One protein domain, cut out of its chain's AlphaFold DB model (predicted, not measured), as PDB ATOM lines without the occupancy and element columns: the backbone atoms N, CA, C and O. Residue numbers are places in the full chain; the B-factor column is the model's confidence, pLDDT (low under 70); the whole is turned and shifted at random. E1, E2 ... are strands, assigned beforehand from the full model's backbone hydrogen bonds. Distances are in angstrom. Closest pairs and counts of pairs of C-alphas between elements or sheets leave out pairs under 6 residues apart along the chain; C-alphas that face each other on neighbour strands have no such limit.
ATOM      1  N   LYS A 331     528.645 381.013 382.924       81.75
ATOM      2  CA  LYS A 331     528.538 380.250 381.672       81.75
ATOM      3  C   LYS A 331     528.957 378.793 381.906       81.75
ATOM      4  O   LYS A 331     529.600 378.500 382.909       81.75
ATOM      5  N   GLY A 332     528.616 377.911 380.968       79.19
ATOM      6  CA  GLY A 332     528.871 376.470 381.073       79.19
ATOM      7  C   GLY A 332     527.612 375.658 381.380       79.19
ATOM      8  O   GLY A 332     526.580 376.227 381.746       79.19
ATOM      9  N   VAL A 333     527.686 374.338 381.191       74.50
ATOM     10  CA  VAL A 333     526.532 373.415 381.273       74.50
ATOM     11  C   VAL A 333     525.903 373.430 382.671       74.50
ATOM     12  O   VAL A 333     524.687 373.299 382.823       74.50
ATOM     13  N   ARG A 334     526.728 373.641 383.696       76.94
ATOM     14  CA  ARG A 334     526.365 373.703 385.115       76.94
ATOM     15  C   ARG A 334     526.631 375.081 385.721       76.94
ATOM     16  O   ARG A 334     526.686 375.197 386.942       76.94
ATOM     17  N   SER A 335     526.753 376.129 384.898       79.12
ATOM     18  CA  SER A 335     527.087 377.483 385.366       79.12
ATOM     19  C   SER A 335     528.437 377.567 386.097       79.12
ATOM     20  O   SER A 335     528.630 378.417 386.961       79.12
ATOM     21  N   GLU A 336     529.374 376.698 385.735       84.31
ATOM     22  CA  GLU A 336     530.650 376.497 386.418       84.31
ATOM     23  C   GLU A 336     531.660 377.635 386.193       84.31
ATOM     24  O   GLU A 336     532.500 377.900 387.047       84.31
ATOM     25  N   LYS A 337     531.575 378.361 385.072       82.94
ATOM     26  CA  LYS A 337     532.516 379.444 384.743       82.94
ATOM     27  C   LYS A 337     531.905 380.801 385.067       82.94
ATOM     28  O   LYS A 337     530.977 381.240 384.386       82.94
ATOM     29  N   LYS A 338     532.449 381.515 386.053       81.44
ATOM     30  CA  LYS A 338     532.029 382.890 386.376       81.44
ATOM     31  C   LYS A 338     532.416 383.853 385.248       81.44
ATOM     32  O   LYS A 338     533.525 383.805 384.720       81.44
ATOM     33  N   ILE A 339     531.488 384.719 384.857       78.00
ATOM     34  CA  ILE A 339     531.718 385.759 383.852       78.00
ATOM     35  C   ILE A 339     532.232 387.012 384.573       78.00
ATOM     36  O   ILE A 339     531.598 387.453 385.535       78.00
ATOM     37  N   PRO A 340     533.341 387.624 384.128       71.38
ATOM     38  CA  PRO A 340     533.813 388.878 384.703       71.38
ATOM     39  C   PRO A 340     532.814 390.013 384.421       71.38
ATOM     40  O   PRO A 340     532.514 390.333 383.271       71.38
ATOM     41  N   THR A 341     532.296 390.642 385.479       68.75
ATOM     42  CA  THR A 341     531.248 391.684 385.413       68.75
ATOM     43  C   THR A 341     531.787 393.119 385.528       68.75
ATOM     44  O   THR A 341     531.038 394.084 385.349       68.75
ATOM     45  N   GLY A 342     533.088 393.276 385.801       68.31
ATOM     46  CA  GLY A 342     533.759 394.561 386.016       68.31
ATOM     47  C   GLY A 342     534.040 395.387 384.752       68.31
ATOM     48  O   GLY A 342     533.730 395.012 383.612       68.31
ATOM     49  N   LYS A 343     534.648 396.565 384.953       70.38
ATOM     50  CA  LYS A 343     535.340 397.284 383.870       70.38
ATOM     51  C   LYS A 343     536.601 396.484 383.530       70.38
ATOM     52  O   LYS A 343     537.287 396.049 384.442       70.38
ATOM     53  N   LEU A 344     536.880 396.285 382.245       64.06
ATOM     54  CA  LEU A 344     538.142 395.688 381.796       64.06
ATOM     55  C   LEU A 344     538.874 396.796 381.039       64.06
ATOM     56  O   LEU A 344     538.265 397.378 380.140       64.06
ATOM     57  N   HIS A 345     540.079 397.170 381.474       67.69
ATOM     58  CA  HIS A 345     540.820 398.340 380.966       67.69
ATOM     59  C   HIS A 345     539.979 399.635 380.926       67.69
ATOM     60  O   HIS A 345     539.976 400.375 379.949       67.69
ATOM     61  N   GLY A 346     539.160 399.880 381.956       72.94
ATOM     62  CA  GLY A 346     538.294 401.067 382.029       72.94
ATOM     63  C   GLY A 346     537.052 401.054 381.118       72.94
ATOM     64  O   GLY A 346     536.187 401.919 381.279       72.94
ATOM     65  N   LEU A 347     536.899 400.050 380.242       74.50
ATOM     66  CA  LEU A 347     535.835 399.963 379.236       74.50
ATOM     67  C   LEU A 347     534.704 398.983 379.614       74.50
ATOM     68  O   LEU A 347     534.869 397.968 380.314       74.50
ATOM     69  N   ARG A 348     533.498 399.281 379.126       76.56
ATOM     70  CA  ARG A 348     532.291 398.444 379.212       76.56
ATOM     71  C   ARG A 348     531.717 398.173 377.823       76.56
ATOM     72  O   ARG A 348     531.908 398.945 376.893       76.56
ATOM     73  N   LYS A 349     530.978 397.063 377.702       78.62
ATOM     74  CA  LYS A 349     530.184 396.763 376.503       78.62
ATOM     75  C   LYS A 349     529.256 397.946 376.216       78.62
ATOM     76  O   LYS A 349     528.654 398.474 377.158       78.62
ATOM     77  N   PHE A 350     529.168 398.322 374.945       83.94
ATOM     78  CA  PHE A 350     528.430 399.480 374.442       83.94
ATOM     79  C   PHE A 350     528.957 400.867 374.841       83.94
ATOM     80  O   PHE A 350     528.266 401.856 374.609       83.94
ATOM     81  N   ASP A 351     530.152 400.979 375.430       81.94
ATOM     82  CA  ASP A 351     530.830 402.280 375.452       81.94
ATOM     83  C   ASP A 351     531.153 402.697 374.006       81.94
ATOM     84  O   ASP A 351     531.517 401.844 373.192       81.94
ATOM     85  N   PHE A 352     530.998 403.987 373.697       82.56
ATOM     86  CA  PHE A 352     531.317 404.540 372.379       82.56
ATOM     87  C   PHE A 352     532.762 405.029 372.346       82.56
ATOM     88  O   PHE A 352     533.265 405.641 373.300       82.56
ATOM     89  N   ILE A 353     533.425 404.740 371.239       81.19
ATOM     90  CA  ILE A 353     534.868 404.781 371.096       81.19
ATOM     91  C   ILE A 353     535.224 405.394 369.739       81.19
ATOM     92  O   ILE A 353     534.594 405.069 368.733       81.19
ATOM     93  N   GLN A 354     536.258 406.242 369.719       76.06
ATOM     94  CA  GLN A 354     536.918 406.691 368.488       76.06
ATOM     95  C   GLN A 354     538.329 406.138 368.437       76.06
ATOM     96  O   GLN A 354     539.076 406.168 369.420       76.06
ATOM     97  N   THR A 355     538.683 405.712 367.240       70.06
ATOM     98  CA  THR A 355     540.046 405.599 366.740       70.06
ATOM     99  C   THR A 355     540.215 406.629 365.617       70.06
ATOM    100  O   THR A 355     539.198 407.149 365.149       70.06
ATOM    101  N   PRO A 356     541.451 406.953 365.198       67.00
ATOM    102  CA  PRO A 356     541.684 407.846 364.061       67.00
ATOM    103  C   PRO A 356     540.901 407.432 362.806       67.00
ATOM    104  O   PRO A 356     540.362 408.292 362.121       67.00
ATOM    105  N   ASP A 357     540.745 406.123 362.588       68.06
ATOM    106  CA  ASP A 357     540.150 405.585 361.360       68.06
ATOM    107  C   ASP A 357     538.675 405.174 361.514       68.06
ATOM    108  O   ASP A 357     537.932 405.126 360.540       68.06
ATOM    109  N   ILE A 358     538.235 404.804 362.727       74.50
ATOM    110  CA  ILE A 358     536.929 404.156 362.958       74.50
ATOM    111  C   ILE A 358     536.274 404.676 364.240       74.50
ATOM    112  O   ILE A 358     536.919 404.785 365.289       74.50
ATOM    113  N   SER A 359     534.960 404.908 364.194       78.94
ATOM    114  CA  SER A 359     534.127 405.150 365.378       78.94
ATOM    115  C   SER A 359     533.087 404.041 365.560       78.94
ATOM    116  O   SER A 359     532.531 403.535 364.588       78.94
ATOM    117  N   GLY A 360     532.837 403.630 366.805       82.25
ATOM    118  CA  GLY A 360     531.901 402.540 367.083       82.25
ATOM    119  C   GLY A 360     531.749 402.200 368.564       82.25
ATOM    120  O   GLY A 360     532.227 402.904 369.451       82.25
ATOM    121  N   PHE A 361     531.058 401.101 368.840       84.50
ATOM    122  CA  PHE A 361     530.712 400.609 370.169       84.50
ATOM    123  C   PHE A 361     531.507 399.359 370.537       84.50
ATOM    124  O   PHE A 361     531.809 398.522 369.696       84.50
ATOM    125  N   VAL A 362     531.782 399.141 371.820       81.69
ATOM    126  CA  VAL A 362     532.380 397.869 372.267       81.69
ATOM    127  C   VAL A 362     531.365 396.723 372.137       81.69
ATOM    128  O   VAL A 362     530.387 396.688 372.890       81.69
ATOM    129  N   LYS A 363     531.614 395.750 371.247       77.56
ATOM    130  CA  LYS A 363     530.741 394.574 371.016       77.56
ATOM    131  C   LYS A 363     530.845 393.532 372.129       77.56
ATOM    132  O   LYS A 363     529.837 393.017 372.619       77.56
ATOM    133  N   GLY A 364     532.069 393.223 372.545       68.75
ATOM    134  CA  GLY A 364     532.360 392.148 373.486       68.75
ATOM    135  C   GLY A 364     533.778 392.236 374.035       68.75
ATOM    136  O   GLY A 364     534.629 392.929 373.481       68.75
ATOM    137  N   LYS A 365     534.009 391.550 375.156       64.75
ATOM    138  CA  LYS A 365     535.279 391.555 375.888       64.75
ATOM    139  C   LYS A 365     535.895 390.160 375.864       64.75
ATOM    140  O   LYS A 365     535.163 389.185 376.044       64.75
ATOM    141  N   ARG A 366     537.218 390.064 375.727       62.88
ATOM    142  CA  ARG A 366     537.988 388.855 376.054       62.88
ATOM    143  C   ARG A 366     538.791 389.107 377.329       62.88
ATOM    144  O   ARG A 366     539.163 390.240 377.607       62.88
ATOM    145  N   THR A 367     539.031 388.062 378.119       57.78
ATOM    146  CA  THR A 367     539.876 388.138 379.327       57.78
ATOM    147  C   THR A 367     541.310 388.553 379.007       57.78
ATOM    148  O   THR A 367     541.943 389.182 379.840       57.78
ATOM    149  N   SER A 368     541.780 388.296 377.783       60.06
ATOM    150  CA  SER A 368     543.108 388.666 377.278       60.06
ATOM    151  C   SER A 368     543.295 390.164 376.969       60.06
ATOM    152  O   SER A 368     544.228 390.519 376.263       60.06
ATOM    153  N   GLY A 369     542.367 391.040 377.368       58.66
ATOM    154  CA  GLY A 369     542.424 392.489 377.110       58.66
ATOM    155  C   GLY A 369     541.959 392.939 375.719       58.66
ATOM    156  O   GLY A 369     541.516 394.073 375.555       58.66
ATOM    157  N   ASN A 370     541.936 392.033 374.738       63.47
ATOM    158  CA  ASN A 370     541.415 392.313 373.401       63.47
ATOM    159  C   ASN A 370     539.889 392.510 373.406       63.47
ATOM    160  O   ASN A 370     539.124 391.706 373.955       63.47
ATOM    161  N   PHE A 371     539.429 393.556 372.727       69.12
ATOM    162  CA  PHE A 371     538.016 393.819 372.476       69.12
ATOM    163  C   PHE A 371     537.798 394.111 370.995       69.12
ATOM    164  O   PHE A 371     538.717 394.449 370.252       69.12
ATOM    165  N   SER A 372     536.556 393.942 370.565       73.81
ATOM    166  CA  SER A 372     536.153 394.216 369.198       73.81
ATOM    167  C   SER A 372     535.184 395.389 369.178       73.81
ATOM    168  O   SER A 372     534.235 395.428 369.974       73.81
ATOM    169  N   ILE A 373     535.418 396.328 368.273       79.19
ATOM    170  CA  ILE A 373     534.543 397.475 368.032       79.19
ATOM    171  C   ILE A 373     533.461 397.031 367.048       79.19
ATOM    172  O   ILE A 373     533.744 396.220 366.175       79.19
ATOM    173  N   MET A 374     532.234 397.515 367.203       82.50
ATOM    174  CA  MET A 374     531.159 397.357 366.231       82.50
ATOM    175  C   MET A 374     530.571 398.698 365.816       82.50
ATOM    176  O   MET A 374     530.450 399.587 366.654       82.50
ATOM    177  N   ASP A 375     530.169 398.836 364.559       82.31
ATOM    178  CA  ASP A 375     529.280 399.926 364.154       82.31
ATOM    179  C   ASP A 375     527.846 399.692 364.682       82.31
ATOM    180  O   ASP A 375     527.555 398.718 365.391       82.31
ATOM    181  N   ILE A 376     526.936 400.615 364.373       82.81
ATOM    182  CA  ILE A 376     525.519 400.509 364.737       82.81
ATOM    183  C   ILE A 376     524.829 399.299 364.081       82.81
ATOM    184  O   ILE A 376     523.899 398.740 364.670       82.81
ATOM    185  N   PHE A 377     525.332 398.845 362.929       82.56
ATOM    186  CA  PHE A 377     524.817 397.713 362.157       82.56
ATOM    187  C   PHE A 377     525.344 396.350 362.650       82.56
ATOM    188  O   PHE A 377     524.738 395.313 362.393       82.56
ATOM    189  N   GLY A 378     526.415 396.333 363.451       75.81
ATOM    190  CA  GLY A 378     527.005 395.141 364.068       75.81
ATOM    191  C   GLY A 378     528.282 394.607 363.401       75.81
ATOM    192  O   GLY A 378     528.831 393.597 363.884       75.81
ATOM    193  N   ASN A 379     528.783 395.277 362.359       79.25
ATOM    194  CA  ASN A 379     530.036 394.957 361.670       79.25
ATOM    195  C   ASN A 379     531.218 395.227 362.589       79.25
ATOM    196  O   ASN A 379     531.184 396.169 363.370       79.25
ATOM    197  N   THR A 380     532.238 394.366 362.573       74.69
ATOM    198  CA  THR A 380     533.239 394.298 363.649       74.69
ATOM    199  C   THR A 380     534.647 394.671 363.190       74.69
ATOM    200  O   THR A 380     535.115 394.158 362.183       74.69
ATOM    201  N   PHE A 381     535.359 395.466 363.994       70.75
ATOM    202  CA  PHE A 381     536.716 395.960 363.730       70.75
ATOM    203  C   PHE A 381     537.656 395.705 364.933       70.75
ATOM    204  O   PHE A 381     537.201 395.637 366.083       70.75
ATOM    205  N   LYS A 382     538.971 395.559 364.696       62.16
ATOM    206  CA  LYS A 382     540.009 395.310 365.728       62.16
ATOM    207  C   LYS A 382     540.986 396.493 365.811       62.16
ATOM    208  O   LYS A 382     541.769 396.604 364.880       62.16
ATOM    209  N   LYS A 383     540.998 397.322 366.874       60.28
ATOM    210  CA  LYS A 383     542.042 398.358 367.130       60.28
ATOM    211  C   LYS A 383     542.076 398.850 368.596       60.28
ATOM    212  O   LYS A 383     541.089 398.713 369.319       60.28
ATOM    213  N   ASN A 384     543.199 399.472 368.983       59.03
ATOM    214  CA  ASN A 384     543.388 400.274 370.208       59.03
ATOM    215  C   ASN A 384     542.618 401.597 370.132       59.03
ATOM    216  O   ASN A 384     542.451 402.131 369.040       59.03
ATOM    217  N   CYS A 385     542.151 402.150 371.259       61.38
ATOM    218  CA  CYS A 385     541.196 403.257 371.174       61.38
ATOM    219  C   CYS A 385     540.980 404.111 372.435       61.38
ATOM    220  O   CYS A 385     541.240 403.672 373.557       61.38
ATOM    221  N   ARG A 386     540.374 405.297 372.246       63.00
ATOM    222  CA  ARG A 386     539.975 406.227 373.315       63.00
ATOM    223  C   ARG A 386     538.460 406.214 373.535       63.00
ATOM    224  O   ARG A 386     537.667 406.352 372.603       63.00
ATOM    225  N   ARG A 387     538.043 406.111 374.800       69.00
ATOM    226  CA  ARG A 387     536.631 406.193 375.204       69.00
ATOM    227  C   ARG A 387     536.092 407.613 375.014       69.00
ATOM    228  O   ARG A 387     536.643 408.557 375.576       69.00
ATOM    229  N   ILE A 388     534.980 407.757 374.294       73.31
ATOM    230  CA  ILE A 388     534.321 409.053 374.063       73.31
ATOM    231  C   ILE A 388     533.156 409.255 375.025       73.31
ATOM    232  O   ILE A 388     533.004 410.337 375.595       73.31
ATOM    233  N   SER A 389     532.300 408.244 375.169       74.25
ATOM    234  CA  SER A 389     531.109 408.326 376.010       74.25
ATOM    235  C   SER A 389     530.814 406.998 376.696       74.25
ATOM    236  O   SER A 389     531.234 405.917 376.271       74.25
ATOM    237  N   ALA A 390     530.116 407.099 377.825       75.81
ATOM    238  CA  ALA A 390     529.672 405.938 378.567       75.81
ATOM    239  C   ALA A 390     528.477 405.267 377.888       75.81
ATOM    240  O   ALA A 390     527.658 405.933 377.255       75.81
ATOM    241  N   ARG A 391     528.353 403.951 378.088       77.81
ATOM    242  CA  ARG A 391     527.224 403.157 377.601       77.81
ATOM    243  C   ARG A 391     525.876 403.803 377.922       77.81
ATOM    244  O   ARG A 391     525.637 404.272 379.038       77.81
ATOM    245  N   CYS A 392     524.965 403.701 376.968       80.81
ATOM    246  CA  CYS A 392     523.563 404.060 377.114       80.81
ATOM    247  C   CYS A 392     522.689 402.879 376.662       80.81
ATOM    248  O   CYS A 392     523.158 401.964 375.989       80.81
ATOM    249  N   THR A 393     521.411 402.878 377.038       86.19
ATOM    250  CA  THR A 393     520.422 401.908 376.528       86.19
ATOM    251  C   THR A 393     519.951 402.217 375.108       86.19
ATOM    252  O   THR A 393     519.231 401.413 374.523       86.19
ATOM    253  N   THR A 394     520.338 403.373 374.574       90.12
ATOM    254  CA  THR A 394     520.142 403.766 373.182       90.12
ATOM    255  C   THR A 394     521.515 404.114 372.630       90.12
ATOM    256  O   THR A 394     522.126 405.095 373.055       90.12
ATOM    257  N   LEU A 395     522.028 403.253 371.757       90.25
ATOM    258  CA  LEU A 395     523.237 403.523 370.987       90.25
ATOM    259  C   LEU A 395     522.844 404.459 369.858       90.25
ATOM    260  O   LEU A 395     521.806 404.227 369.252       90.25
ATOM    261  N   THR A 396     523.632 405.495 369.600       90.56
ATOM    262  CA  THR A 396     523.355 406.470 368.542       90.56
ATOM    263  C   THR A 396     524.629 406.693 367.753       90.56
ATOM    264  O   THR A 396     525.644 407.070 368.339       90.56
ATOM    265  N   GLN A 397     524.560 406.494 366.445       89.50
ATOM    266  CA  GLN A 397     525.633 406.794 365.511       89.50
ATOM    267  C   GLN A 397     525.098 407.740 364.439       89.50
ATOM    268  O   GLN A 397     523.985 407.580 363.948       89.50
ATOM    269  N   GLN A 398     525.879 408.769 364.138       90.38
ATOM    270  CA  GLN A 398     525.591 409.697 363.054       90.38
ATOM    271  C   GLN A 398     526.282 409.181 361.794       90.38
ATOM    272  O   GLN A 398     527.467 408.854 361.860       90.38
ATOM    273  N   ILE A 399     525.552 409.123 360.686       88.62
ATOM    274  CA  ILE A 399     526.067 408.754 359.368       88.62
ATOM    275  C   ILE A 399     525.747 409.896 358.410       88.62
ATOM    276  O   ILE A 399     524.670 410.490 358.503       88.62
ATOM    277  N   GLN A 400     526.714 410.239 357.564       86.19
ATOM    278  CA  GLN A 400     526.512 411.167 356.463       86.19
ATOM    279  C   GLN A 400     526.197 410.334 355.216       86.19
ATOM    280  O   GLN A 400     526.956 409.405 354.934       86.19
ATOM    281  N   ILE A 401     525.051 410.595 354.590       83.62
ATOM    282  CA  ILE A 401     524.557 409.902 353.394       83.62
ATOM    283  C   ILE A 401     524.888 410.683 352.132       83.62
ATOM    284  O   ILE A 401     525.007 411.927 352.241       83.62
TER     285      ILE A 401
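Overview. This is residues 331 to 401 of the 401 residues of the protein "HNH endonuclease" of Methanohalobium evestigatum (strain ATCC BAA-1072 / DSM 3721 / NBRC 107634 / OCM 161 / Z-7303) (UniProt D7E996). With little regular structure, this is a small, strongly twisted sheet of four strands, with residues 332 to 338 sticking out at one end and E5, outside the sheet, reaching toward the other. The 71 printed residues have no named helix and five strands, E1 to E5, holding 25 residues: all strand. The antiparallel sheet runs E3, E2, E1, E4; the whole, a rod of 48 by 21 by 19 A, is only just loose, close to compact, with radius of gyration of the C-alphas 13.5 A.

Arrangement. E2, residues 359 to 365, forms hairpins with E1, residues 352 to 354 (N 360 to O 353, 3.0 A), and E3, residues 371 to 374 (N 374 to O 361, 2.7 A), a meander of successive antiparallel neighbours. E4, residues 386 to 389, antiparallel to E1 (N 388 to O 352, 2.9 A), completes a Greek key, its fourth strand beside its first. E5, residues 394 to 400, pairs with no named strand; its closest C-alpha to E2, Gln 397, is 7.7 A from that of Gly 360.

Along the chain. E2 is 17.2 A long and E5 19.4 A. E1 begins at C-alpha 352 (531.317, 404.540, 372.379); E5 ends at C-alpha 400 (526.512, 411.167, 356.463).

Size, cuts and confidence. The farthest C-alphas, Arg 334 and Ile 401, are 48.2 A apart. The printed part has no cut; E3 to E4 is a long link. Twenty residues have pLDDT under 70, among them 364 to 371.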